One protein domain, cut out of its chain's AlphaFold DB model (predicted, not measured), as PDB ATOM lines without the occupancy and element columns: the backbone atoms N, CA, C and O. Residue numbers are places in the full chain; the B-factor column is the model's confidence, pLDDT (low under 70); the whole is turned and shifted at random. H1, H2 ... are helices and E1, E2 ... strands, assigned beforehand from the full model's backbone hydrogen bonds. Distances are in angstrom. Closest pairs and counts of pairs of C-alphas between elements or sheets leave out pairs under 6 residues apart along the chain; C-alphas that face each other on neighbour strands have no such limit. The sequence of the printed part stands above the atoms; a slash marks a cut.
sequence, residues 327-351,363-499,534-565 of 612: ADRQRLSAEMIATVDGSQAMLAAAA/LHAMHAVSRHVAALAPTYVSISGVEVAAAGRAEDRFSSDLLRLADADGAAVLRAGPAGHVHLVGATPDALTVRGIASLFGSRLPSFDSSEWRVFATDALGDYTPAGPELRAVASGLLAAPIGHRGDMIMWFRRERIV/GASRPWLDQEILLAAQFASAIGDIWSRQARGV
ATOM      1  N   ALA A 327     263.847 121.083  11.154       71.81
ATOM      2  CA  ALA A 327     262.931 122.215  11.254       71.81
ATOM      3  C   ALA A 327     262.394 122.672   9.883       71.81
ATOM      4  O   ALA A 327     261.201 122.947   9.743       71.81
ATOM      5  N   ASP A 328     263.240 122.692   8.848       76.75
ATOM      6  CA  ASP A 328     262.816 123.084   7.500       76.75
ATOM      7  C   ASP A 328     261.848 122.061   6.891       76.75
ATOM      8  O   ASP A 328     260.870 122.449   6.251       76.75
ATOM      9  N   ARG A 329     262.092 120.762   7.108       81.38
ATOM     10  CA  ARG A 329     261.228 119.681   6.601       81.38
ATOM     11  C   ARG A 329     259.914 119.571   7.376       81.38
ATOM     12  O   ARG A 329     258.880 119.314   6.770       81.38
ATOM     13  N   GLN A 330     259.926 119.823   8.685       79.56
ATOM     14  CA  GLN A 330     258.711 119.935   9.502       79.56
ATOM     15  C   GLN A 330     257.813 121.071   9.013       79.56
ATOM     16  O   GLN A 330     256.619 120.859   8.798       79.56
ATOM     17  N   ARG A 331     258.391 122.258   8.772       81.06
ATOM     18  CA  ARG A 331     257.659 123.388   8.185       81.06
ATOM     19  C   ARG A 331     257.081 123.017   6.819       81.06
ATOM     20  O   ARG A 331     255.899 123.251   6.585       81.06
ATOM     21  N   LEU A 332     257.887 122.397   5.955       81.75
ATOM     22  CA  LEU A 332     257.450 121.945   4.633       81.75
ATOM     23  C   LEU A 332     256.257 120.980   4.719       81.75
ATOM     24  O   LEU A 332     255.260 121.176   4.033       81.75
ATOM     25  N   SER A 333     256.335 119.978   5.599       83.00
ATOM     26  CA  SER A 333     255.251 119.017   5.835       83.00
ATOM     27  C   SER A 333     253.951 119.713   6.247       83.00
ATOM     28  O   SER A 333     252.899 119.469   5.657       83.00
ATOM     29  N   ALA A 334     254.024 120.635   7.214       80.44
ATOM     30  CA  ALA A 334     252.861 121.381   7.689       80.44
ATOM     31  C   ALA A 334     252.221 122.234   6.577       80.44
ATOM     32  O   ALA A 334     250.997 122.239   6.434       80.44
ATOM     33  N   GLU A 335     253.034 122.906   5.757       78.88
ATOM     34  CA  GLU A 335     252.565 123.673   4.594       78.88
ATOM     35  C   GLU A 335     251.877 122.775   3.553       78.88
ATOM     36  O   GLU A 335     250.812 123.127   3.035       78.88
ATOM     37  N   MET A 336     252.438 121.593   3.272       78.56
ATOM     38  CA  MET A 336     251.836 120.620   2.356       78.56
ATOM     39  C   MET A 336     250.492 120.097   2.884       78.56
ATOM     40  O   MET A 336     249.518 120.072   2.133       78.56
ATOM     41  N   ILE A 337     250.407 119.724   4.166       77.94
ATOM     42  CA  ILE A 337     249.162 119.244   4.794       77.94
ATOM     43  C   ILE A 337     248.075 120.323   4.719       77.94
ATOM     44  O   ILE A 337     246.960 120.037   4.279       77.94
ATOM     45  N   ALA A 338     248.402 121.565   5.089       73.19
ATOM     46  CA  ALA A 338     247.465 122.686   5.029       73.19
ATOM     47  C   ALA A 338     246.983 122.957   3.594       73.19
ATOM     48  O   ALA A 338     245.804 123.236   3.371       73.19
ATOM     49  N   THR A 339     247.880 122.826   2.611       70.38
ATOM     50  CA  THR A 339     247.544 122.967   1.188       70.38
ATOM     51  C   THR A 339     246.549 121.896   0.743       70.38
ATOM     52  O   THR A 339     245.567 122.219   0.071       70.38
ATOM     53  N   VAL A 340     246.762 120.635   1.132       71.06
ATOM     54  CA  VAL A 340     245.848 119.536   0.787       71.06
ATOM     55  C   VAL A 340     244.487 119.722   1.455       71.06
ATOM     56  O   VAL A 340     243.474 119.650   0.763       71.06
ATOM     57  N   ASP A 341     244.446 120.003   2.761       69.69
ATOM     58  CA  ASP A 341     243.196 120.183   3.515       69.69
ATOM     59  C   ASP A 341     242.377 121.368   2.976       69.69
ATOM     60  O   ASP A 341     241.199 121.216   2.647       69.69
ATOM     61  N   GLY A 342     243.015 122.527   2.769       62.94
ATOM     62  CA  GLY A 342     242.354 123.715   2.224       62.94
ATOM     63  C   GLY A 342     241.805 123.494   0.815       62.94
ATOM     64  O   GLY A 342     240.688 123.905   0.494       62.94
ATOM     65  N   SER A 343     242.552 122.782  -0.026       62.81
ATOM     66  CA  SER A 343     242.099 122.499  -1.383       62.81
ATOM     67  C   SER A 343     240.976 121.454  -1.421       62.81
ATOM     68  O   SER A 343     240.050 121.572  -2.223       62.81
ATOM     69  N   GLN A 344     241.003 120.469  -0.521       63.31
ATOM     70  CA  GLN A 344     239.923 119.499  -0.335       63.31
ATOM     71  C   GLN A 344     238.638 120.154   0.187       63.31
ATOM     72  O   GLN A 344     237.551 119.867  -0.318       63.31
ATOM     73  N   ALA A 345     238.744 121.086   1.138       62.31
ATOM     74  CA  ALA A 345     237.614 121.892   1.597       62.31
ATOM     75  C   ALA A 345     237.002 122.713   0.450       62.31
ATOM     76  O   ALA A 345     235.781 122.777   0.309       62.31
ATOM     77  N   MET A 346     237.842 123.285  -0.417       58.34
ATOM     78  CA  MET A 346     237.390 124.049  -1.578       58.34
ATOM     79  C   MET A 346     236.707 123.165  -2.640       58.34
ATOM     80  O   MET A 346     235.686 123.574  -3.194       58.34
ATOM     81  N   LEU A 347     237.208 121.946  -2.890       59.56
ATOM     82  CA  LEU A 347     236.543 120.961  -3.758       59.56
ATOM     83  C   LEU A 347     235.179 120.533  -3.203       59.56
ATOM     84  O   LEU A 347     234.198 120.515  -3.945       59.56
ATOM     85  N   ALA A 348     235.095 120.237  -1.904       59.69
ATOM     86  CA  ALA A 348     233.838 119.872  -1.251       59.69
ATOM     87  C   ALA A 348     232.813 121.019  -1.305       59.69
ATOM     88  O   ALA A 348     231.647 120.793  -1.632       59.69
ATOM     89  N   ALA A 349     233.252 122.258  -1.062       58.44
ATOM     90  CA  ALA A 349     232.410 123.445  -1.191       58.44
ATOM     91  C   ALA A 349     231.906 123.643  -2.631       58.44
ATOM     92  O   ALA A 349     230.738 123.972  -2.827       58.44
ATOM     93  N   ALA A 350     232.753 123.399  -3.637       55.22
ATOM     94  CA  ALA A 350     232.357 123.461  -5.042       55.22
ATOM     95  C   ALA A 350     231.330 122.374  -5.408       55.22
ATOM     96  O   ALA A 350     230.356 122.672  -6.095       55.22
ATOM     97  N   ALA A 351     231.508 121.143  -4.918       54.38
ATOM     98  CA  ALA A 351     230.583 120.032  -5.153       54.38
ATOM     99  C   ALA A 351     229.205 120.232  -4.488       54.38
ATOM    100  O   ALA A 351     228.200 119.735  -4.990       54.38
ATOM    101  N   LEU A 363     235.679 127.991 -13.699       47.41
ATOM    102  CA  LEU A 363     236.513 126.941 -14.297       47.41
ATOM    103  C   LEU A 363     238.001 127.189 -14.010       47.41
ATOM    104  O   LEU A 363     238.725 126.259 -13.687       47.41
ATOM    105  N   HIS A 364     238.453 128.446 -14.043       44.12
ATOM    106  CA  HIS A 364     239.826 128.819 -13.690       44.12
ATOM    107  C   HIS A 364     240.136 128.631 -12.201       44.12
ATOM    108  O   HIS A 364     241.261 128.251 -11.886       44.12
ATOM    109  N   ALA A 365     239.174 128.866 -11.300       42.56
ATOM    110  CA  ALA A 365     239.306 128.588  -9.870       42.56
ATOM    111  C   ALA A 365     239.298 127.078  -9.584       42.56
ATOM    112  O   ALA A 365     240.140 126.596  -8.836       42.56
ATOM    113  N   MET A 366     238.433 126.308 -10.249       48.22
ATOM    114  CA  MET A 366     238.433 124.842 -10.172       48.22
ATOM    115  C   MET A 366     239.693 124.239 -10.798       48.22
ATOM    116  O   MET A 366     240.266 123.324 -10.224       48.22
ATOM    117  N   HIS A 367     240.211 124.809 -11.888       44.56
ATOM    118  CA  HIS A 367     241.539 124.498 -12.416       44.56
ATOM    119  C   HIS A 367     242.646 124.951 -11.452       44.56
ATOM    120  O   HIS A 367     243.653 124.273 -11.355       44.56
ATOM    121  N   ALA A 368     242.496 126.053 -10.705       41.41
ATOM    122  CA  ALA A 368     243.473 126.499  -9.701       41.41
ATOM    123  C   ALA A 368     243.576 125.566  -8.492       41.41
ATOM    124  O   ALA A 368     244.678 125.349  -7.987       41.41
ATOM    125  N   VAL A 369     242.440 125.006  -8.077       45.50
ATOM    126  CA  VAL A 369     242.332 123.999  -7.017       45.50
ATOM    127  C   VAL A 369     242.792 122.641  -7.523       45.50
ATOM    128  O   VAL A 369     243.642 122.021  -6.903       45.50
ATOM    129  N   SER A 370     242.329 122.214  -8.700       46.12
ATOM    130  CA  SER A 370     242.795 120.993  -9.367       46.12
ATOM    131  C   SER A 370     244.316 121.016  -9.575       46.12
ATOM    132  O   SER A 370     244.980 120.020  -9.316       46.12
ATOM    133  N   ARG A 371     244.896 122.189  -9.868       45.12
ATOM    134  CA  ARG A 371     246.348 122.414  -9.927       45.12
ATOM    135  C   ARG A 371     247.074 122.046  -8.617       45.12
ATOM    136  O   ARG A 371     248.145 121.463  -8.703       45.12
ATOM    137  N   HIS A 372     246.519 122.323  -7.430       44.31
ATOM    138  CA  HIS A 372     247.177 122.023  -6.139       44.31
ATOM    139  C   HIS A 372     246.903 120.609  -5.590       44.31
ATOM    140  O   HIS A 372     247.670 120.141  -4.753       44.31
ATOM    141  N   VAL A 373     245.842 119.920  -6.041       46.84
ATOM    142  CA  VAL A 373     245.411 118.615  -5.481       46.84
ATOM    143  C   VAL A 373     245.524 117.447  -6.454       46.84
ATOM    144  O   VAL A 373     245.400 116.316  -6.010       46.84
ATOM    145  N   ALA A 374     245.765 117.646  -7.752       46.31
ATOM    146  CA  ALA A 374     245.741 116.550  -8.733       46.31
ATOM    147  C   ALA A 374     246.651 115.344  -8.386       46.31
ATOM    148  O   ALA A 374     246.330 114.227  -8.777       46.31
ATOM    149  N   ALA A 375     247.713 115.539  -7.596       46.25
ATOM    150  CA  ALA A 375     248.619 114.473  -7.154       46.25
ATOM    151  C   ALA A 375     248.157 113.681  -5.901       46.25
ATOM    152  O   ALA A 375     248.676 112.597  -5.644       46.25
ATOM    153  N   LEU A 376     247.196 114.193  -5.112       48.94
ATOM    154  CA  LEU A 376     246.666 113.547  -3.888       48.94
ATOM    155  C   LEU A 376     245.127 113.501  -3.802       48.94
ATOM    156  O   LEU A 376     244.573 112.915  -2.870       48.94
ATOM    157  N   ALA A 377     244.398 114.122  -4.726       45.28
ATOM    158  CA  ALA A 377     242.955 113.962  -4.841       45.28
ATOM    159  C   ALA A 377     242.641 112.632  -5.533       45.28
ATOM    160  O   ALA A 377     243.403 112.195  -6.397       45.28
ATOM    161  N   PRO A 378     241.485 112.009  -5.241       38.09
ATOM    162  CA  PRO A 378     240.891 111.101  -6.209       38.09
ATOM    163  C   PRO A 378     240.776 111.867  -7.532       38.09
ATOM    164  O   PRO A 378     240.100 112.890  -7.602       38.09
ATOM    165  N   THR A 379     241.472 111.402  -8.566       40.75
ATOM    166  CA  THR A 379     241.645 112.078  -9.867       40.75
ATOM    167  C   THR A 379     240.335 112.242 -10.656       40.75
ATOM    168  O   THR A 379     240.341 112.682 -11.798       40.75
ATOM    169  N   TYR A 380     239.195 111.932 -10.043       39.84
ATOM    170  CA  TYR A 380     237.876 112.011 -10.635       39.84
ATOM    171  C   TYR A 380     236.974 112.890  -9.773       39.84
ATOM    172  O   TYR A 380     236.360 112.431  -8.810       39.84
ATOM    173  N   VAL A 381     236.853 114.161 -10.155       36.34
ATOM    174  CA  VAL A 381     235.602 114.890  -9.930       36.34
ATOM    175  C   VAL A 381     234.823 114.765 -11.232       36.34
ATOM    176  O   VAL A 381     235.153 115.420 -12.217       36.34
ATOM    177  N   SER A 382     233.811 113.895 -11.259       33.31
ATOM    178  CA  SER A 382     232.836 113.905 -12.351       33.31
ATOM    179  C   SER A 382     231.998 115.171 -12.210       33.31
ATOM    180  O   SER A 382     231.155 115.275 -11.320       33.31
ATOM    181  N   ILE A 383     232.258 116.154 -13.066       35.19
ATOM    182  CA  ILE A 383     231.383 117.310 -13.243       35.19
ATOM    183  C   ILE A 383     230.653 117.058 -14.551       35.19
ATOM    184  O   ILE A 383     231.256 117.094 -15.621       35.19
ATOM    185  N   SER A 384     229.363 116.737 -14.463       33.31
ATOM    186  CA  SER A 384     228.499 116.575 -15.639       33.31
ATOM    187  C   SER A 384     228.995 115.540 -16.668       33.31
ATOM    188  O   SER A 384     228.719 115.682 -17.856       33.31
ATOM    189  N   GLY A 385     229.716 114.497 -16.233       30.84
ATOM    190  CA  GLY A 385     230.148 113.390 -17.099       30.84
ATOM    191  C   GLY A 385     231.426 113.627 -17.915       30.84
ATOM    192  O   GLY A 385     231.707 112.829 -18.804       30.84
ATOM    193  N   VAL A 386     232.206 114.676 -17.628       30.89
ATOM    194  CA  VAL A 386     233.501 114.927 -18.289       30.89
ATOM    195  C   VAL A 386     234.650 114.736 -17.298       30.89
ATOM    196  O   VAL A 386     234.738 115.442 -16.294       30.89
ATOM    197  N   GLU A 387     235.539 113.785 -17.589       34.72
ATOM    198  CA  GLU A 387     236.810 113.603 -16.879       34.72
ATOM    199  C   GLU A 387     237.809 114.669 -17.352       34.72
ATOM    200  O   GLU A 387     238.135 114.738 -18.537       34.72
ATOM    201  N   VAL A 388     238.286 115.526 -16.446       37.94
ATOM    202  CA  VAL A 388     239.249 116.590 -16.779       37.94
ATOM    203  C   VAL A 388     240.586 116.304 -16.101       37.94
ATOM    204  O   VAL A 388     240.702 116.397 -14.881       37.94
ATOM    205  N   ALA A 389     241.605 115.990 -16.902       37.59
ATOM    206  CA  ALA A 389     242.996 115.928 -16.459       37.59
ATOM    207  C   ALA A 389     243.582 117.348 -16.381       37.59
ATOM    208  O   ALA A 389     243.520 118.103 -17.353       37.59
ATOM    209  N   ALA A 390     244.157 117.723 -15.238       39.81
ATOM    210  CA  ALA A 390     244.777 119.031 -15.033       39.81
ATOM    211  C   ALA A 390     246.296 118.882 -14.889       39.81
ATOM    212  O   ALA A 390     246.754 118.295 -13.916       39.81
ATOM    213  N   ALA A 391     247.066 119.443 -15.824       37.47
ATOM    214  CA  ALA A 391     248.530 119.461 -15.769       37.47
ATOM    215  C   ALA A 391     249.084 120.897 -15.847       37.47
ATOM    216  O   ALA A 391     248.569 121.733 -16.598       37.47
ATOM    217  N   GLY A 392     250.167 121.154 -15.098       45.47
ATOM    218  CA  GLY A 392     251.115 122.252 -15.342       45.47
ATOM    219  C   GLY A 392     251.299 123.270 -14.200       45.47
ATOM    220  O   GLY A 392     250.463 124.155 -14.008       45.47
ATOM    221  N   ARG A 393     252.467 123.209 -13.532       37.38
ATOM    222  CA  ARG A 393     253.087 124.114 -12.523       37.38
ATOM    223  C   ARG A 393     252.871 123.860 -11.029       37.38
ATOM    224  O   ARG A 393     253.815 124.036 -10.267       37.38
ATOM    225  N   ALA A 394     251.678 123.497 -10.571       44.06
ATOM    226  CA  ALA A 394     251.473 123.175  -9.146       44.06
ATOM    227  C   ALA A 394     251.759 121.691  -8.837       44.06
ATOM    228  O   ALA A 394     252.206 121.378  -7.734       44.06
ATOM    229  N   GLU A 395     251.643 120.831  -9.853       51.69
ATOM    230  CA  GLU A 395     252.209 119.478  -9.880       51.69
ATOM    231  C   GLU A 395     253.723 119.522  -9.603       51.69
ATOM    232  O   GLU A 395     254.178 118.888  -8.661       51.69
ATOM    233  N   ASP A 396     254.477 120.401 -10.276       59.06
ATOM    234  CA  ASP A 396     255.937 120.511 -10.106       59.06
ATOM    235  C   ASP A 396     256.366 120.882  -8.673       59.06
ATOM    236  O   ASP A 396     257.341 120.338  -8.147       59.06
ATOM    237  N   ARG A 397     255.632 121.794  -8.011       65.56
ATOM    238  CA  ARG A 397     255.931 122.201  -6.627       65.56
ATOM    239  C   ARG A 397     255.588 121.097  -5.635       65.56
ATOM    240  O   ARG A 397     256.429 120.769  -4.806       65.56
ATOM    241  N   PHE A 398     254.392 120.516  -5.728       70.06
ATOM    242  CA  PHE A 398     253.993 119.422  -4.843       70.06
ATOM    243  C   PHE A 398     254.912 118.206  -5.015       70.06
ATOM    244  O   PHE A 398     255.372 117.647  -4.024       70.06
ATOM    245  N   SER A 399     255.243 117.841  -6.255       75.69
ATOM    246  CA  SER A 399     256.206 116.787  -6.573       75.69
ATOM    247  C   SER A 399     257.575 117.057  -5.952       75.69
ATOM    248  O   SER A 399     258.129 116.186  -5.286       75.69
ATOM    249  N   SER A 400     258.106 118.274  -6.104       79.62
ATOM    250  CA  SER A 400     259.359 118.688  -5.459       79.62
ATOM    251  C   SER A 400     259.276 118.593  -3.933       79.62
ATOM    252  O   SER A 400     260.179 118.057  -3.292       79.62
ATOM    253  N   ASP A 401     258.202 119.100  -3.335       81.56
ATOM    254  CA  ASP A 401     258.046 119.146  -1.883       81.56
ATOM    255  C   ASP A 401     257.853 117.736  -1.290       81.56
ATOM    256  O   ASP A 401     258.460 117.421  -0.266       81.56
ATOM    257  N   LEU A 402     257.144 116.839  -1.989       84.44
ATOM    258  CA  LEU A 402     256.994 115.425  -1.624       84.44
ATOM    259  C   LEU A 402     258.333 114.677  -1.620       84.44
ATOM    260  O   LEU A 402     258.578 113.873  -0.719       84.44
ATOM    261  N   LEU A 403     259.211 114.949  -2.592       89.56
ATOM    262  CA  LEU A 403     260.564 114.388  -2.618       89.56
ATOM    263  C   LEU A 403     261.434 114.978  -1.500       89.56
ATOM    264  O   LEU A 403     262.139 114.243  -0.810       89.56
ATOM    265  N   ARG A 404     261.361 116.296  -1.270       86.12
ATOM    266  CA  ARG A 404     262.140 116.998  -0.233       86.12
ATOM    267  C   ARG A 404     261.745 116.614   1.190       86.12
ATOM    268  O   ARG A 404     262.610 116.642   2.065       86.12
ATOM    269  N   LEU A 405     260.481 116.253   1.413       86.38
ATOM    270  CA  LEU A 405     259.960 115.808   2.706       86.38
ATOM    271  C   LEU A 405     260.784 114.645   3.278       86.38
ATOM    272  O   LEU A 405     261.129 114.665   4.459       86.38
ATOM    273  N   ALA A 406     261.134 113.676   2.428       88.31
ATOM    274  CA  ALA A 406     261.884 112.480   2.808       88.31
ATOM    275  C   ALA A 406     263.312 112.428   2.214       88.31
ATOM    276  O   ALA A 406     264.015 111.435   2.385       88.31
ATOM    277  N   ASP A 407     263.755 113.474   1.502       89.25
ATOM    278  CA  ASP A 407     265.001 113.477   0.706       89.25
ATOM    279  C   ASP A 407     265.098 112.236  -0.202       89.25
ATOM    280  O   ASP A 407     266.037 111.435  -0.153       89.25
ATOM    281  N   ALA A 408     264.042 112.040  -0.985       94.25
ATOM    282  CA  ALA A 408     263.866 110.916  -1.889       94.25
ATOM    283  C   ALA A 408     264.235 111.288  -3.332       94.25
ATOM    284  O   ALA A 408     264.138 112.444  -3.741       94.25
ATOM    285  N   ASP A 409     264.641 110.287  -4.110       96.19
ATOM    286  CA  ASP A 409     264.897 110.420  -5.549       96.19
ATOM    287  C   ASP A 409     263.616 110.242  -6.375       96.19
ATOM    288  O   ASP A 409     263.482 110.823  -7.454       96.19
ATOM    289  N   GLY A 410     262.666 109.469  -5.847       95.69
ATOM    290  CA  GLY A 410     261.336 109.284  -6.409       95.69
ATOM    291  C   GLY A 410     260.287 109.024  -5.335       95.69
ATOM    292  O   GLY A 410     260.609 108.744  -4.183       95.69
ATOM    293  N   ALA A 411     259.018 109.105  -5.712       94.75
ATOM    294  CA  ALA A 411     257.890 108.747  -4.869       94.75
ATOM    295  C   ALA A 411     256.729 108.205  -5.709       94.75
ATOM    296  O   ALA A 411     256.571 108.561  -6.874       94.75
ATOM    297  N   ALA A 412     255.900 107.355  -5.113       91.06
ATOM    298  CA  ALA A 412     254.664 106.876  -5.699       91.06
ATOM    299  C   ALA A 412     253.510 106.993  -4.703       91.06
ATOM    300  O   ALA A 412     253.632 106.598  -3.547       91.06
ATOM    301  N   VAL A 413     252.366 107.487  -5.170       87.38
ATOM    302  CA  VAL A 413     251.105 107.441  -4.425       87.38
ATOM    303  C   VAL A 413     250.257 106.332  -5.031       87.38
ATOM    304  O   VAL A 413     249.869 106.398  -6.200       87.38
ATOM    305  N   LEU A 414     249.998 105.290  -4.244       85.62
ATOM    306  CA  LEU A 414     249.215 104.129  -4.642       85.62
ATOM    307  C   LEU A 414     247.808 104.219  -4.055       85.62
ATOM    308  O   LEU A 414     247.633 104.324  -2.839       85.62
ATOM    309  N   ARG A 415     246.808 104.085  -4.930       81.88
ATOM    310  CA  ARG A 415     245.425 103.801  -4.547       81.88
ATOM    311  C   ARG A 415     245.111 102.329  -4.782       81.88
ATOM    312  O   ARG A 415     245.327 101.815  -5.883       81.88
ATOM    313  N   ALA A 416     244.605 101.655  -3.762       73.69
ATOM    314  CA  ALA A 416     244.204 100.259  -3.830       73.69
ATOM    315  C   ALA A 416     242.792 100.095  -4.425       73.69
ATOM    316  O   ALA A 416     241.970 101.011  -4.411       73.69
ATOM    317  N   GLY A 417     242.505  98.898  -4.947       70.62
ATOM    318  CA  GLY A 417     241.209  98.521  -5.523       70.62
ATOM    319  C   GLY A 417     241.186  98.419  -7.059       70.62
ATOM    320  O   GLY A 417     242.177  98.740  -7.714       70.62
ATOM    321  N   PRO A 418     240.058  97.970  -7.655       56.69
ATOM    322  CA  PRO A 418     239.951  97.660  -9.090       56.69
ATOM    323  C   PRO A 418     240.157  98.863 -10.020       56.69
ATOM    324  O   PRO A 418     240.661  98.704 -11.125       56.69
ATOM    325  N   ALA A 419     239.795 100.062  -9.556       57.56
ATOM    326  CA  ALA A 419     240.035 101.342 -10.233       57.56
ATOM    327  C   ALA A 419     241.227 102.115  -9.626       57.56
ATOM    328  O   ALA A 419     241.383 103.316  -9.841       57.56
ATOM    329  N   GLY A 420     242.040 101.449  -8.802       65.81
ATOM    330  CA  GLY A 420     243.189 102.051  -8.142       65.81
ATOM    331  C   GLY A 420     244.259 102.463  -9.152       65.81
ATOM    332  O   GLY A 420     244.534 101.728 -10.098       65.81
ATOM    333  N   HIS A 421     244.901 103.609  -8.947       73.94
ATOM    334  CA  HIS A 421     245.956 104.146  -9.811       73.94
ATOM    335  C   HIS A 421     247.283 104.285  -9.052       73.94
ATOM    336  O   HIS A 421     247.313 104.269  -7.821       73.94
ATOM    337  N   VAL A 422     248.377 104.410  -9.806       80.44
ATOM    338  CA  VAL A 422     249.711 104.724  -9.281       80.44
ATOM    339  C   VAL A 422     250.135 106.049  -9.890       80.44
ATOM    340  O   VAL A 422     250.277 106.141 -11.109       80.44
ATOM    341  N   HIS A 423     250.324 107.061  -9.054       82.06
ATOM    342  CA  HIS A 423     250.910 108.329  -9.472       82.06
ATOM    343  C   HIS A 423     252.403 108.314  -9.143       82.06
ATOM    344  O   HIS A 423     252.762 108.077  -7.992       82.06
ATOM    345  N   LEU A 424     253.257 108.519 -10.148       84.75
ATOM    346  CA  LEU A 424     254.715 108.429 -10.042       84.75
ATOM    347  C   LEU A 424     255.340 109.824 -10.094       84.75
ATOM    348  O   LEU A 424     254.972 110.638 -10.937       84.75
ATOM    349  N   VAL A 425     256.306 110.079  -9.217       86.75
ATOM    350  CA  VAL A 425     256.988 111.366  -9.066       86.75
ATOM    351  C   VAL A 425     258.497 111.142  -9.019       86.75
ATOM    352  O   VAL A 425     258.980 110.379  -8.190       86.75
ATOM    353  N   GLY A 426     259.263 111.850  -9.850       90.56
ATOM    354  CA  GLY A 426     260.727 111.744  -9.859       90.56
ATOM    355  C   GLY A 426     261.238 110.429 -10.458       90.56
ATOM    356  O   GLY A 426     260.658 109.905 -11.407       90.56
ATOM    357  N   ALA A 427     262.351 109.912  -9.933       93.75
ATOM    358  CA  ALA A 427     262.967 108.670 -10.393       93.75
ATOM    359  C   ALA A 427     262.348 107.461  -9.680       93.75
ATOM    360  O   ALA A 427     262.699 107.157  -8.542       93.75
ATOM    361  N   THR A 428     261.425 106.768 -10.345       94.62
ATOM    362  CA  THR A 428     260.677 105.649  -9.758       94.62
ATOM    363  C   THR A 428     260.813 104.375 -10.588       94.62
ATOM    364  O   THR A 428     261.074 104.446 -11.791       94.62
ATOM    365  N   PRO A 429     260.541 103.203  -9.990       94.94
ATOM    366  CA  PRO A 429     260.122 102.039 -10.760       94.94
ATOM    367  C   PRO A 429     258.844 102.340 -11.556       94.94
ATOM    368  O   PRO A 429     258.107 103.282 -11.244       94.94
ATOM    369  N   ASP A 430     258.549 101.519 -12.564       93.38
ATOM    370  CA  ASP A 430     257.273 101.603 -13.273       93.38
ATOM    371  C   ASP A 430     256.078 101.232 -12.369       93.38
ATOM    372  O   ASP A 430     256.214 100.633 -11.296       93.38
ATOM    373  N   ALA A 431     254.868 101.578 -12.814       88.69
ATOM    374  CA  ALA A 431     253.649 101.379 -12.033       88.69
ATOM    375  C   ALA A 431     253.347  99.901 -11.714       88.69
ATOM    376  O   ALA A 431     252.741  99.617 -10.677       88.69
ATOM    377  N   LEU A 432     253.746  98.959 -12.577       91.19
ATOM    378  CA  LEU A 432     253.542  97.527 -12.343       91.19
ATOM    379  C   LEU A 432     254.465  97.041 -11.223       91.19
ATOM    380  O   LEU A 432     254.019  96.351 -10.306       91.19
ATOM    381  N   THR A 433     255.722  97.472 -11.254       93.38
ATOM    382  CA  THR A 433     256.732  97.175 -10.241       93.38
ATOM    383  C   THR A 433     256.352  97.769  -8.887       93.38
ATOM    384  O   THR A 433     256.425  97.070  -7.877       93.38
ATOM    385  N   VAL A 434     255.853  99.011  -8.848       93.06
ATOM    386  CA  VAL A 434     255.335  99.632  -7.612       93.06
ATOM    387  C   VAL A 434     254.192  98.810  -7.004       93.06
ATOM    388  O   VAL A 434     254.190  98.557  -5.800       93.06
ATOM    389  N   ARG A 435     253.241  98.328  -7.817       91.12
ATOM    390  CA  ARG A 435     252.172  97.431  -7.332       91.12
ATOM    391  C   ARG A 435     252.717  96.092  -6.842       91.12
ATOM    392  O   ARG A 435     252.236  95.578  -5.834       91.12
ATOM    393  N   GLY A 436     253.722  95.548  -7.527       90.81
ATOM    394  CA  GLY A 436     254.433  94.345  -7.100       90.81
ATOM    395  C   GLY A 436     255.044  94.515  -5.709       90.81
ATOM    396  O   GLY A 436     254.775  93.702  -4.829       90.81
ATOM    397  N   ILE A 437     255.770  95.611  -5.474       91.12
ATOM    398  CA  ILE A 437     256.331  95.959  -4.157       91.12
ATOM    399  C   ILE A 437     255.218  96.096  -3.108       91.12
ATOM    400  O   ILE A 437     255.330  95.533  -2.022       91.12
ATOM    401  N   ALA A 438     254.116  96.779  -3.436       89.94
ATOM    402  CA  ALA A 438     252.984  96.951  -2.523       89.94
ATOM    403  C   ALA A 438     252.367  95.613  -2.082       89.94
ATOM    404  O   ALA A 438     251.973  95.461  -0.929       89.94
ATOM    405  N   SER A 439     252.325  94.625  -2.981       88.88
ATOM    406  CA  SER A 439     251.792  93.286  -2.686       88.88
ATOM    407  C   SER A 439     252.651  92.466  -1.707       88.88
ATOM    408  O   SER A 439     252.185  91.461  -1.165       88.88
ATOM    409  N   LEU A 440     253.896  92.887  -1.449       87.00
ATOM    410  CA  LEU A 440     254.774  92.225  -0.482       87.00
ATOM    411  C   LEU A 440     254.348  92.488   0.971       87.00
ATOM    412  O   LEU A 440     254.658  91.679   1.847       87.00
ATOM    413  N   PHE A 441     253.642  93.590   1.244       85.12
ATOM    414  CA  PHE A 441     253.146  93.920   2.583       85.12
ATOM    415  C   PHE A 441     252.074  92.927   3.042       85.12
ATOM    416  O   PHE A 441     251.107  92.662   2.334       85.12
ATOM    417  N   GLY A 442     252.267  92.352   4.232       78.75
ATOM    418  CA  GLY A 442     251.420  91.292   4.786       78.75
ATOM    419  C   GLY A 442     251.773  89.875   4.318       78.75
ATOM    420  O   GLY A 442     251.228  88.920   4.864       78.75
ATOM    421  N   SER A 443     252.692  89.718   3.357       80.06
ATOM    422  CA  SER A 443     253.193  88.409   2.912       80.06
ATOM    423  C   SER A 443     254.668  88.200   3.268       80.06
ATOM    424  O   SER A 443     254.998  87.271   4.000       80.06
ATOM    425  N   ARG A 444     255.557  89.072   2.776       73.81
ATOM    426  CA  ARG A 444     257.008  89.058   3.056       73.81
ATOM    427  C   ARG A 444     257.474  90.257   3.870       73.81
ATOM    428  O   ARG A 444     258.450  90.153   4.604       73.81
ATOM    429  N   LEU A 445     256.796  91.389   3.718       78.31
ATOM    430  CA  LEU A 445     257.008  92.588   4.519       78.31
ATOM    431  C   LEU A 445     255.966  92.648   5.646       78.31
ATOM    432  O   LEU A 445     254.867  92.105   5.481       78.31
ATOM    433  N   PRO A 446     256.275  93.310   6.777       75.25
ATOM    434  CA  PRO A 446     255.339  93.455   7.889       75.25
ATOM    435  C   PRO A 446     253.980  94.004   7.437       75.25
ATOM    436  O   PRO A 446     253.916  94.886   6.583       75.25
ATOM    437  N   SER A 447     252.884  93.494   8.005       77.12
ATOM    438  CA  SER A 447     251.568  94.102   7.784       77.12
ATOM    439  C   SER A 447     251.492  95.454   8.489       77.12
ATOM    440  O   SER A 447     251.989  95.620   9.603       77.12
ATOM    441  N   PHE A 448     250.805  96.409   7.866       77.12
ATOM    442  CA  PHE A 448     250.510  97.690   8.490       77.12
ATOM    443  C   PHE A 448     249.378  97.600   9.524       77.12
ATOM    444  O   PHE A 448     249.136  98.573  10.220       77.12
ATOM    445  N   ASP A 449     248.677  96.475   9.679       68.25
ATOM    446  CA  ASP A 449     247.424  96.448  10.444       68.25
ATOM    447  C   ASP A 449     247.544  96.438  11.977       68.25
ATOM    448  O   ASP A 449     246.539  96.642  12.659       68.25
ATOM    449  N   SER A 450     248.750  96.298  12.535       55.66
ATOM    450  CA  SER A 450     248.952  96.014  13.965       55.66
ATOM    451  C   SER A 450     249.748  97.057  14.778       55.66
ATOM    452  O   SER A 450     250.412  96.678  15.738       55.66
ATOM    453  N   SER A 451     249.706  98.361  14.459       50.66
ATOM    454  CA  SER A 451     250.258  99.419  15.344       50.66
ATOM    455  C   SER A 451     249.698 100.832  15.074       50.66
ATOM    456  O   SER A 451     249.012 101.044  14.071       50.66
ATOM    457  N   GLU A 452     249.991 101.787  15.977       47.19
ATOM    458  CA  GLU A 452     249.633 103.219  15.867       47.19
ATOM    459  C   GLU A 452     250.420 103.974  14.773       47.19
ATOM    460  O   GLU A 452     249.865 104.874  14.151       47.19
ATOM    461  N   TRP A 453     251.681 103.615  14.497       52.00
ATOM    462  CA  TRP A 453     252.570 104.361  13.584       52.00
ATOM    463  C   TRP A 453     253.130 103.425  12.508       52.00
ATOM    464  O   TRP A 453     254.246 102.916  12.586       52.00
ATOM    465  N   ARG A 454     252.280 103.145  11.520       71.75
ATOM    466  CA  ARG A 454     252.404 102.093  10.502       71.75
ATOM    467  C   ARG A 454     253.409 102.448   9.387       71.75
ATOM    468  O   ARG A 454     252.978 102.660   8.273       71.75
ATOM    469  N   VAL A 455     254.718 102.550   9.609       81.44
ATOM    470  CA  VAL A 455     255.678 102.908   8.531       81.44
ATOM    471  C   VAL A 455     256.736 101.830   8.316       81.44
ATOM    472  O   VAL A 455     257.175 101.183   9.257       81.44
ATOM    473  N   PHE A 456     257.148 101.618   7.068       85.75
ATOM    474  CA  PHE A 456     258.212 100.686   6.695       85.75
ATOM    475  C   PHE A 456     259.348 101.444   6.021       85.75
ATOM    476  O   PHE A 456     259.085 102.234   5.123       85.75
ATOM    477  N   ALA A 457     260.598 101.198   6.406       86.69
ATOM    478  CA  ALA A 457     261.756 101.843   5.799       86.69
ATOM    479  C   ALA A 457     262.901 100.844   5.628       86.69
ATOM    480  O   ALA A 457     263.251 100.139   6.560       86.69
ATOM    481  N   THR A 458     263.511 100.811   4.451       84.69
ATOM    482  CA  THR A 458     264.739 100.070   4.169       84.69
ATOM    483  C   THR A 458     265.570 100.859   3.166       84.69
ATOM    484  O   THR A 458     265.031 101.537   2.293       84.69
ATOM    485  N   ASP A 459     266.887 100.794   3.272       84.88
ATOM    486  CA  ASP A 459     267.821 101.266   2.247       84.88
ATOM    487  C   ASP A 459     268.296 100.120   1.330       84.88
ATOM    488  O   ASP A 459     269.175 100.324   0.496       84.88
ATOM    489  N   ALA A 460     267.714  98.925   1.484       81.81
ATOM    490  CA  ALA A 460     268.171  97.661   0.923       81.81
ATOM    491  C   ALA A 460     267.010  96.806   0.383       81.81
ATOM    492  O   ALA A 460     266.850  95.641   0.741       81.81
ATOM    493  N   LEU A 461     266.158  97.352  -0.485       84.81
ATOM    494  CA  LEU A 461     264.965  96.658  -0.990       84.81
ATOM    495  C   LEU A 461     265.282  95.279  -1.607       84.81
ATOM    496  O   LEU A 461     264.465  94.361  -1.526       84.81
ATOM    497  N   GLY A 462     266.488  95.124  -2.167       80.88
ATOM    498  CA  GLY A 462     266.994  93.868  -2.721       80.88
ATOM    499  C   GLY A 462     267.064  92.695  -1.736       80.88
ATOM    500  O   GLY A 462     267.048  91.549  -2.179       80.88
ATOM    501  N   ASP A 463     267.083  92.959  -0.427       74.62
ATOM    502  CA  ASP A 463     267.106  91.920   0.611       74.62
ATOM    503  C   ASP A 463     265.739  91.233   0.776       74.62
ATOM    504  O   ASP A 463     265.650  90.109   1.270       74.62
ATOM    505  N   TYR A 464     264.658  91.879   0.326       76.25
ATOM    506  CA  TYR A 464     263.280  91.388   0.473       76.25
ATOM    507  C   TYR A 464     262.674  90.868  -0.829       76.25
ATOM    508  O   TYR A 464     261.726  90.073  -0.829       76.25
ATOM    509  N   THR A 465     263.194  91.340  -1.957       79.06
ATOM    510  CA  THR A 465     262.726  90.967  -3.286       79.06
ATOM    511  C   THR A 465     263.888  90.985  -4.274       79.06
ATOM    512  O   THR A 465     264.745  91.861  -4.169       79.06
ATOM    513  N   PRO A 466     263.943  90.060  -5.251       82.06
ATOM    514  CA  PRO A 466     264.965  90.099  -6.290       82.06
ATOM    515  C   PRO A 466     265.006  91.470  -6.978       82.06
ATOM    516  O   PRO A 466     264.079  91.852  -7.689       82.06
ATOM    517  N   ALA A 467     266.095  92.205  -6.767       81.38
ATOM    518  CA  ALA A 467     266.317  93.514  -7.365       81.38
ATOM    519  C   ALA A 467     267.498  93.441  -8.333       81.38
ATOM    520  O   ALA A 467     268.656  93.381  -7.908       81.38
ATOM    521  N   GLY A 468     267.196  93.430  -9.634       87.56
ATOM    522  CA  GLY A 468     268.196  93.574 -10.690       87.56
ATOM    523  C   GLY A 468     268.764  95.001 -10.766       87.56
ATOM    524  O   GLY A 468     268.262  95.898 -10.084       87.56
ATOM    525  N   PRO A 469     269.787  95.237 -11.608       89.00
ATOM    526  CA  PRO A 469     270.437  96.545 -11.736       89.00
ATOM    527  C   PRO A 469     269.468  97.694 -12.049       89.00
ATOM    528  O   PRO A 469     269.611  98.782 -11.501       89.00
ATOM    529  N   GLU A 470     268.446  97.440 -12.871       90.88
ATOM    530  CA  GLU A 470     267.439  98.441 -13.250       90.88
ATOM    531  C   GLU A 470     266.610  98.915 -12.053       90.88
ATOM    532  O   GLU A 470     266.432 100.116 -11.863       90.88
ATOM    533  N   LEU A 471     266.159  97.990 -11.196       91.69
ATOM    534  CA  LEU A 471     265.404  98.351  -9.997       91.69
ATOM    535  C   LEU A 471     266.293  99.074  -8.981       91.69
ATOM    536  O   LEU A 471     265.870 100.075  -8.410       91.69
ATOM    537  N   ARG A 472     267.537  98.620  -8.782       90.50
ATOM    538  CA  ARG A 472     268.494  99.262  -7.858       90.50
ATOM    539  C   ARG A 472     268.807 100.704  -8.260       90.50
ATOM    540  O   ARG A 472     268.889 101.585  -7.405       90.50
ATOM    541  N   ALA A 473     268.891 100.976  -9.562       93.44
ATOM    542  CA  ALA A 473     269.153 102.317 -10.081       93.44
ATOM    543  C   ALA A 473     268.099 103.362  -9.662       93.44
ATOM    544  O   ALA A 473     268.409 104.553  -9.649       93.44
ATOM    545  N   VAL A 474     266.881 102.942  -9.296       95.25
ATOM    546  CA  VAL A 474     265.780 103.847  -8.912       95.25
ATOM    547  C   VAL A 474     265.197 103.581  -7.519       95.25
ATOM    548  O   VAL A 474     264.630 104.490  -6.923       95.25
ATOM    549  N   ALA A 475     265.341 102.371  -6.976       93.56
ATOM    550  CA  ALA A 475     264.674 101.929  -5.751       93.56
ATOM    551  C   ALA A 475     265.488 100.881  -4.969       93.56
ATOM    552  O   ALA A 475     264.974  99.826  -4.600       93.56
ATOM    553  N   SER A 476     266.758 101.171  -4.680       91.12
ATOM    554  CA  SER A 476     267.477 100.432  -3.632       91.12
ATOM    555  C   SER A 476     266.916 100.740  -2.247       91.12
ATOM    556  O   SER A 476     266.849  99.844  -1.420       91.12
ATOM    557  N   GLY A 477     266.469 101.972  -1.997       91.12
ATOM    558  CA  GLY A 477     265.779 102.342  -0.764       91.12
ATOM    559  C   GLY A 477     264.276 102.471  -0.962       91.12
ATOM    560  O   GLY A 477     263.839 103.000  -1.983       91.12
ATOM    561  N   LEU A 478     263.503 102.042   0.034       93.00
ATOM    562  CA  LEU A 478     262.050 102.165   0.116       93.00
ATOM    563  C   LEU A 478     261.641 102.687   1.495       93.00
ATOM    564  O   LEU A 478     261.967 102.075   2.505       93.00
ATOM    565  N   LEU A 479     260.860 103.759   1.524       93.25
ATOM    566  CA  LEU A 479     260.087 104.205   2.680       93.25
ATOM    567  C   LEU A 479     258.607 104.149   2.296       93.25
ATOM    568  O   LEU A 479     258.215 104.775   1.323       93.25
ATOM    569  N   ALA A 480     257.781 103.393   3.010       92.31
ATOM    570  CA  ALA A 480     256.369 103.197   2.701       92.31
ATOM    571  C   ALA A 480     255.494 103.518   3.917       92.31
ATOM    572  O   ALA A 480     255.714 102.983   5.004       92.31
ATOM    573  N   ALA A 481     254.488 104.367   3.718       90.25
ATOM    574  CA  ALA A 481     253.524 104.763   4.739       90.25
ATOM    575  C   ALA A 481     252.083 104.625   4.199       90.25
ATOM    576  O   ALA A 481     251.772 105.180   3.143       90.25
ATOM    577  N   PRO A 482     251.184 103.900   4.885       87.50
ATOM    578  CA  PRO A 482     249.805 103.710   4.484       87.50
ATOM    579  C   PRO A 482     248.998 104.986   4.704       87.50
ATOM    580  O   PRO A 482     249.213 105.746   5.648       87.50
ATOM    581  N   ILE A 483     248.008 105.172   3.844       84.94
ATOM    582  CA  ILE A 483     247.028 106.241   3.932       84.94
ATOM    583  C   ILE A 483     245.712 105.608   4.402       84.94
ATOM    584  O   ILE A 483     244.928 105.070   3.620       84.94
ATOM    585  N   GLY A 484     245.477 105.617   5.714       76.00
ATOM    586  CA  GLY A 484     244.308 104.965   6.317       76.00
ATOM    587  C   GLY A 484     244.345 103.429   6.236       76.00
ATOM    588  O   GLY A 484     245.400 102.812   6.369       76.00
ATOM    589  N   HIS A 485     243.179 102.793   6.055       68.06
ATOM    590  CA  HIS A 485     242.997 101.335   6.227       68.06
ATOM    591  C   HIS A 485     242.632 100.565   4.946       68.06
ATOM    592  O   HIS A 485     242.230  99.408   5.017       68.06
ATOM    593  N   ARG A 486     242.706 101.194   3.766       67.62
ATOM    594  CA  ARG A 486     242.231 100.593   2.500       67.62
ATOM    595  C   ARG A 486     243.335 100.010   1.619       67.62
ATOM    596  O   ARG A 486     243.062  99.672   0.477       67.62
ATOM    597  N   GLY A 487     244.564  99.906   2.123       76.12
ATOM    598  CA  GLY A 487     245.731  99.518   1.321       76.12
ATOM    599  C   GLY A 487     246.285 100.645   0.438       76.12
ATOM    600  O   GLY A 487     247.232 100.417  -0.311       76.12
ATOM    601  N   ASP A 488     245.721 101.854   0.532       84.62
ATOM    602  CA  ASP A 488     246.311 103.065  -0.036       84.62
ATOM    603  C   ASP A 488     247.633 103.364   0.688       84.62
ATOM    604  O   ASP A 488     247.718 103.198   1.906       84.62
ATOM    605  N   MET A 489     248.666 103.803  -0.031       88.88
ATOM    606  CA  MET A 489     249.967 104.121   0.570       88.88
ATOM    607  C   MET A 489     250.775 105.120  -0.254       88.88
ATOM    608  O   MET A 489     250.605 105.228  -1.469       88.88
ATOM    609  N   ILE A 490     251.683 105.824   0.416       91.38
ATOM    610  CA  ILE A 490     252.755 106.601  -0.203       91.38
ATOM    611  C   ILE A 490     254.047 105.801  -0.066       91.38
ATOM    612  O   ILE A 490     254.367 105.310   1.016       91.38
ATOM    613  N   MET A 491     254.783 105.676  -1.163       95.00
ATOM    614  CA  MET A 491     256.122 105.103  -1.206       95.00
ATOM    615  C   MET A 491     257.114 106.175  -1.632       95.00
ATOM    616  O   MET A 491     256.864 106.895  -2.590       95.00
ATOM    617  N   TRP A 492     258.259 106.250  -0.975       97.06
ATOM    618  CA  TRP A 492     259.408 107.047  -1.376       97.06
ATOM    619  C   TRP A 492     260.562 106.113  -1.715       97.06
ATOM    620  O   TRP A 492     260.796 105.120  -1.023       97.06
ATOM    621  N   PHE A 493     261.290 106.447  -2.773       97.19
ATOM    622  CA  PHE A 493     262.378 105.650  -3.316       97.19
ATOM    623  C   PHE A 493     263.687 106.426  -3.297       97.19
ATOM    624  O   PHE A 493     263.725 107.638  -3.536       97.19
ATOM    625  N   ARG A 494     264.777 105.710  -3.041       96.00
ATOM    626  CA  ARG A 494     266.137 106.223  -3.205       96.00
ATOM    627  C   ARG A 494     266.929 105.312  -4.124       96.00
ATOM    628  O   ARG A 494     266.847 104.086  -4.020       96.00
ATOM    629  N   ARG A 495     267.735 105.927  -4.985       95.00
ATOM    630  CA  ARG A 495     268.640 105.200  -5.880       95.00
ATOM    631  C   ARG A 495     269.760 104.516  -5.102       95.00
ATOM    632  O   ARG A 495     270.108 104.934  -3.992       95.00
ATOM    633  N   GLU A 496     270.358 103.503  -5.715       91.69
ATOM    634  CA  GLU A 496     271.587 102.890  -5.223       91.69
ATOM    635  C   GLU A 496     272.700 103.934  -5.048       91.69
ATOM    636  O   GLU A 496     272.946 104.785  -5.906       91.69
ATOM    637  N   ARG A 497     273.399 103.848  -3.920       88.56
ATOM    638  CA  ARG A 497     274.624 104.576  -3.632       88.56
ATOM    639  C   ARG A 497     275.755 103.564  -3.527       88.56
ATOM    640  O   ARG A 497     275.965 102.964  -2.479       88.56
ATOM    641  N   ILE A 498     276.502 103.424  -4.615       87.06
ATOM    642  CA  ILE A 498     277.715 102.612  -4.627       87.06
ATOM    643  C   ILE A 498     278.821 103.388  -3.912       87.06
ATOM    644  O   ILE A 498     279.091 104.546  -4.236       87.06
ATOM    645  N   VAL A 499     279.438 102.756  -2.917       84.50
ATOM    646  CA  VAL A 499     280.559 103.326  -2.168       84.50
ATOM    647  C   VAL A 499     281.795 102.486  -2.435       84.50
ATOM    648  O   VAL A 499     281.776 101.273  -2.232       84.50
ATOM    649  N   GLY A 534     274.032  97.608  -3.606       79.44
ATOM    650  CA  GLY A 534     272.735  97.097  -3.151       79.44
ATOM    651  C   GLY A 534     272.012  98.009  -2.156       79.44
ATOM    652  O   GLY A 534     270.889  97.710  -1.765       79.44
ATOM    653  N   ALA A 535     272.632  99.132  -1.789       82.69
ATOM    654  CA  ALA A 535     272.208 100.041  -0.731       82.69
ATOM    655  C   ALA A 535     271.877 101.434  -1.267       82.69
ATOM    656  O   ALA A 535     272.584 101.921  -2.145       82.69
ATOM    657  N   SER A 536     270.882 102.122  -0.714       88.50
ATOM    658  CA  SER A 536     270.690 103.563  -0.906       88.50
ATOM    659  C   SER A 536     271.349 104.389   0.200       88.50
ATOM    660  O   SER A 536     272.042 103.883   1.081       88.50
ATOM    661  N   ARG A 537     271.111 105.706   0.190       86.69
ATOM    662  CA  ARG A 537     271.336 106.548   1.376       86.69
ATOM    663  C   ARG A 537     270.388 106.103   2.512       86.69
ATOM    664  O   ARG A 537     269.214 105.866   2.205       86.69
ATOM    665  N   PRO A 538     270.843 106.045   3.780       80.06
ATOM    666  CA  PRO A 538     270.013 105.610   4.906       80.06
ATOM    667  C   PRO A 538     268.905 106.622   5.205       80.06
ATOM    668  O   PRO A 538     269.145 107.832   5.160       80.06
ATOM    669  N   TRP A 539     267.695 106.143   5.495       83.44
ATOM    670  CA  TRP A 539     266.578 106.987   5.932       83.44
ATOM    671  C   TRP A 539     266.811 107.457   7.368       83.44
ATOM    672  O   TRP A 539     267.059 106.644   8.256       83.44
ATOM    673  N   LEU A 540     266.737 108.764   7.600       77.50
ATOM    674  CA  LEU A 540     266.827 109.329   8.943       77.50
ATOM    675  C   LEU A 540     265.499 109.104   9.673       77.50
ATOM    676  O   LEU A 540     264.437 109.249   9.072       77.50
ATOM    677  N   ASP A 541     265.517 108.850  10.982       74.62
ATOM    678  CA  ASP A 541     264.266 108.590  11.724       74.62
ATOM    679  C   ASP A 541     263.270 109.741  11.634       74.62
ATOM    680  O   ASP A 541     262.061 109.542  11.656       74.62
ATOM    681  N   GLN A 542     263.783 110.960  11.512       73.88
ATOM    682  CA  GLN A 542     262.970 112.158  11.357       73.88
ATOM    683  C   GLN A 542     262.315 112.223   9.975       73.88
ATOM    684  O   GLN A 542     261.179 112.668   9.876       73.88
ATOM    685  N   GLU A 543     262.974 111.729   8.920       82.69
ATOM    686  CA  GLU A 543     262.357 111.569   7.593       82.69
ATOM    687  C   GLU A 543     261.227 110.541   7.655       82.69
ATOM    688  O   GLU A 543     260.141 110.778   7.131       82.69
ATOM    689  N   ILE A 544     261.465 109.432   8.356       83.94
ATOM    690  CA  ILE A 544     260.489 108.357   8.542       83.94
ATOM    691  C   ILE A 544     259.276 108.856   9.342       83.94
ATOM    692  O   ILE A 544     258.133 108.651   8.932       83.94
ATOM    693  N   LEU A 545     259.515 109.563  10.452       78.44
ATOM    694  CA  LEU A 545     258.476 110.170  11.287       78.44
ATOM    695  C   LEU A 545     257.649 111.184  10.494       78.44
ATOM    696  O   LEU A 545     256.422 111.155  10.553       78.44
ATOM    697  N   LEU A 546     258.310 112.066   9.743       82.25
ATOM    698  CA  LEU A 546     257.636 113.064   8.917       82.25
ATOM    699  C   LEU A 546     256.780 112.419   7.831       82.25
ATOM    700  O   LEU A 546     255.637 112.830   7.650       82.25
ATOM    701  N   ALA A 547     257.293 111.393   7.151       87.88
ATOM    702  CA  ALA A 547     256.541 110.639   6.155       87.88
ATOM    703  C   ALA A 547     255.311 109.948   6.764       87.88
ATOM    704  O   ALA A 547     254.223 110.012   6.190       87.88
ATOM    705  N   ALA A 548     255.459 109.341   7.946       85.38
ATOM    706  CA  ALA A 548     254.361 108.700   8.665       85.38
ATOM    707  C   ALA A 548     253.282 109.709   9.098       85.38
ATOM    708  O   ALA A 548     252.096 109.493   8.847       85.38
ATOM    709  N   GLN A 549     253.684 110.834   9.701       84.19
ATOM    710  CA  GLN A 549     252.767 111.910  10.100       84.19
ATOM    711  C   GLN A 549     252.043 112.504   8.894       84.19
ATOM    712  O   GLN A 549     250.831 112.710   8.942       84.19
ATOM    713  N   PHE A 550     252.778 112.741   7.806       86.19
ATOM    714  CA  PHE A 550     252.216 113.234   6.560       86.19
ATOM    715  C   PHE A 550     251.156 112.267   6.023       86.19
ATOM    716  O   PHE A 550     250.007 112.666   5.854       86.19
ATOM    717  N   ALA A 551     251.484 110.983   5.848       85.94
ATOM    718  CA  ALA A 551     250.540 109.980   5.352       85.94
ATOM    719  C   ALA A 551     249.291 109.832   6.245       85.94
ATOM    720  O   ALA A 551     248.174 109.756   5.725       85.94
ATOM    721  N   SER A 552     249.452 109.868   7.576       83.94
ATOM    722  CA  SER A 552     248.332 109.847   8.529       83.94
ATOM    723  C   SER A 552     247.419 111.059   8.356       83.94
ATOM    724  O   SER A 552     246.206 110.902   8.234       83.94
ATOM    725  N   ALA A 553     247.990 112.265   8.280       81.62
ATOM    726  CA  ALA A 553     247.222 113.494   8.103       81.62
ATOM    727  C   ALA A 553     246.426 113.481   6.787       81.62
ATOM    728  O   ALA A 553     245.251 113.849   6.769       81.62
ATOM    729  N   ILE A 554     247.029 112.992   5.697       80.25
ATOM    730  CA  ILE A 554     246.329 112.791   4.422       80.25
ATOM    731  C   ILE A 554     245.179 111.781   4.576       80.25
ATOM    732  O   ILE A 554     244.068 112.031   4.102       80.25
ATOM    733  N   GLY A 555     245.406 110.673   5.286       79.19
ATOM    734  CA  GLY A 555     244.382 109.662   5.564       79.19
ATOM    735  C   GLY A 555     243.195 110.201   6.365       79.19
ATOM    736  O   GLY A 555     242.044 109.887   6.042       79.19
ATOM    737  N   ASP A 556     243.447 111.057   7.355       79.12
ATOM    738  CA  ASP A 556     242.407 111.723   8.142       79.12
ATOM    739  C   ASP A 556     241.565 112.669   7.285       79.12
ATOM    740  O   ASP A 556     240.331 112.641   7.361       79.12
ATOM    741  N   ILE A 557     242.213 113.467   6.428       73.75
ATOM    742  CA  ILE A 557     241.534 114.365   5.482       73.75
ATOM    743  C   ILE A 557     240.599 113.553   4.574       73.75
ATOM    744  O   ILE A 557     239.409 113.865   4.472       73.75
ATOM    745  N   TRP A 558     241.094 112.463   3.977       74.25
ATOM    746  CA  TRP A 558     240.294 111.592   3.106       74.25
ATOM    747  C   TRP A 558     239.140 110.908   3.858       74.25
ATOM    748  O   TRP A 558     238.027 110.790   3.338       74.25
ATOM    749  N   SER A 559     239.370 110.492   5.104       72.69
ATOM    750  CA  SER A 559     238.369 109.802   5.927       72.69
ATOM    751  C   SER A 559     237.248 110.723   6.418       72.69
ATOM    752  O   SER A 559     236.101 110.280   6.541       72.69
ATOM    753  N   ARG A 560     237.543 111.999   6.713       71.56
ATOM    754  CA  ARG A 560     236.523 113.002   7.082       71.56
ATOM    755  C   ARG A 560     235.542 113.248   5.935       71.56
ATOM    756  O   ARG A 560     234.338 113.329   6.168       71.56
ATOM    757  N   GLN A 561     236.029 113.290   4.700       61.44
ATOM    758  CA  GLN A 561     235.178 113.507   3.530       61.44
ATOM    759  C   GLN A 561     234.305 112.303   3.183       61.44
ATOM    760  O   GLN A 561     233.124 112.485   2.898       61.44
ATOM    761  N   ALA A 562     234.832 111.076   3.275       60.56
ATOM    762  CA  ALA A 562     234.023 109.873   3.062       60.56
ATOM    763  C   ALA A 562     232.793 109.825   3.991       60.56
ATOM    764  O   ALA A 562     231.738 109.348   3.584       60.56
ATOM    765  N   ARG A 563     232.914 110.373   5.212       59.12
ATOM    766  CA  ARG A 563     231.808 110.529   6.173       59.12
ATOM    767  C   ARG A 563     230.877 111.707   5.858       59.12
ATOM    768  O   ARG A 563     229.686 111.612   6.122       59.12
ATOM    769  N   GLY A 564     231.393 112.798   5.286       47.91
ATOM    770  CA  GLY A 564     230.600 113.970   4.885       47.91
ATOM    771  C   GLY A 564     229.763 113.776   3.612       47.91
ATOM    772  O   GLY A 564     228.777 114.480   3.424       47.91
ATOM    773  N   VAL A 565     230.124 112.814   2.755       45.66
ATOM    774  CA  VAL A 565     229.370 112.459   1.534       45.66
ATOM    775  C   VAL A 565     228.213 111.483   1.827       45.66
ATOM    776  O   VAL A 565     227.305 111.344   1.009       45.66
TER     777      VAL A 565
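Overview. This is residues 327 to 351, 363 to 499 and 534 to 565 of the 612 residues of the protein "GAF domain-containing protein" of Roseomonas stagni DSM 19981 (UniProt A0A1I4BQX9). A five-stranded antiparallel sheet forms the core, with H3 and H6 over one face and the short H4 and H5 over the other. The long H1 runs beside H6 on the side away from the sheet, and H2 with the loop of residues 374 to 393 extends the body beyond one end of the strands. The printed part has 194 residues with six named helices and five named strands, in the order H1 H2 H3 E1 E2 H4 E3 H5 E4 E5 H6; the sheet's order is E2 E1 E5 E4 E3. The class is mixed, helices and strands; the whole is compact, with a radius of gyration of the C-alphas of 16.7 A, and elongated, spanning 51 by 32 by 30 A.

Along the chain. The strands are E2, residues 422 to 426; E1, 410 to 414; E5, 489 to 494, 16.7 A long; E4, 477 to 482, 16.9 A; and E3, 456 to 458. The helices are H3, residues 394 to 406, 19.1 A; H6, 541 to 564, 34.8 A; H4, 431 to 438; H5, 469 to 475; H1, 327 to 351, 36.3 A; and H2, 363 to 373, 15.0 A. H1 begins at C-alpha 327 (262.931, 122.215, 11.254), and H6 ends at C-alpha 564 (230.600, 113.970, 4.885).

Arrangement. N 412 and O 491 of E1 and E5 are 2.7 A apart, N 411 and O 425 of the hairpin E1 and E2 2.8 A, N 492 and O 479 of the hairpin E4 and E5 2.7 A, and N 480 and O 456 of E4 and E3 2.7 A, within hydrogen-bond range. The domain has three layers, helices on both faces of the sheet: H3 and H6 on one face, H4 and H5 on the other. H6 runs along the strands, at 24 degrees to E4 on the local plane, its closest C-alphas to E4 being Ala 548 and Ala 481, 5.6 A. H3 runs across, at 74 degrees to E1. H1 touches H6 at a shallow tilt of 12 degrees, the same way; the closest C-alphas, Asp 341 and Ile 557, are 6.4 A apart. H1, H2 and H3 form a bundle, a group of touching helices. Every O i to N i+4 pair is within range in H1, H4 and H6; 6 of 7 are in H2, 8 of 9 in H3 and 2 of 3 in H5.

Size, cuts and confidence. The C-alphas farthest apart, Ser 384 and Val 499, are 55.4 A apart. Residues 352 to 362 and 500 to 533 are not printed, with C-alpha gaps of 12.9 A and 10.0 A. The links H2 to H3 and H4 to E3 are long. The mean pLDDT of the printed part is 73.4; 61 residues are under 70, among them 363 to 397.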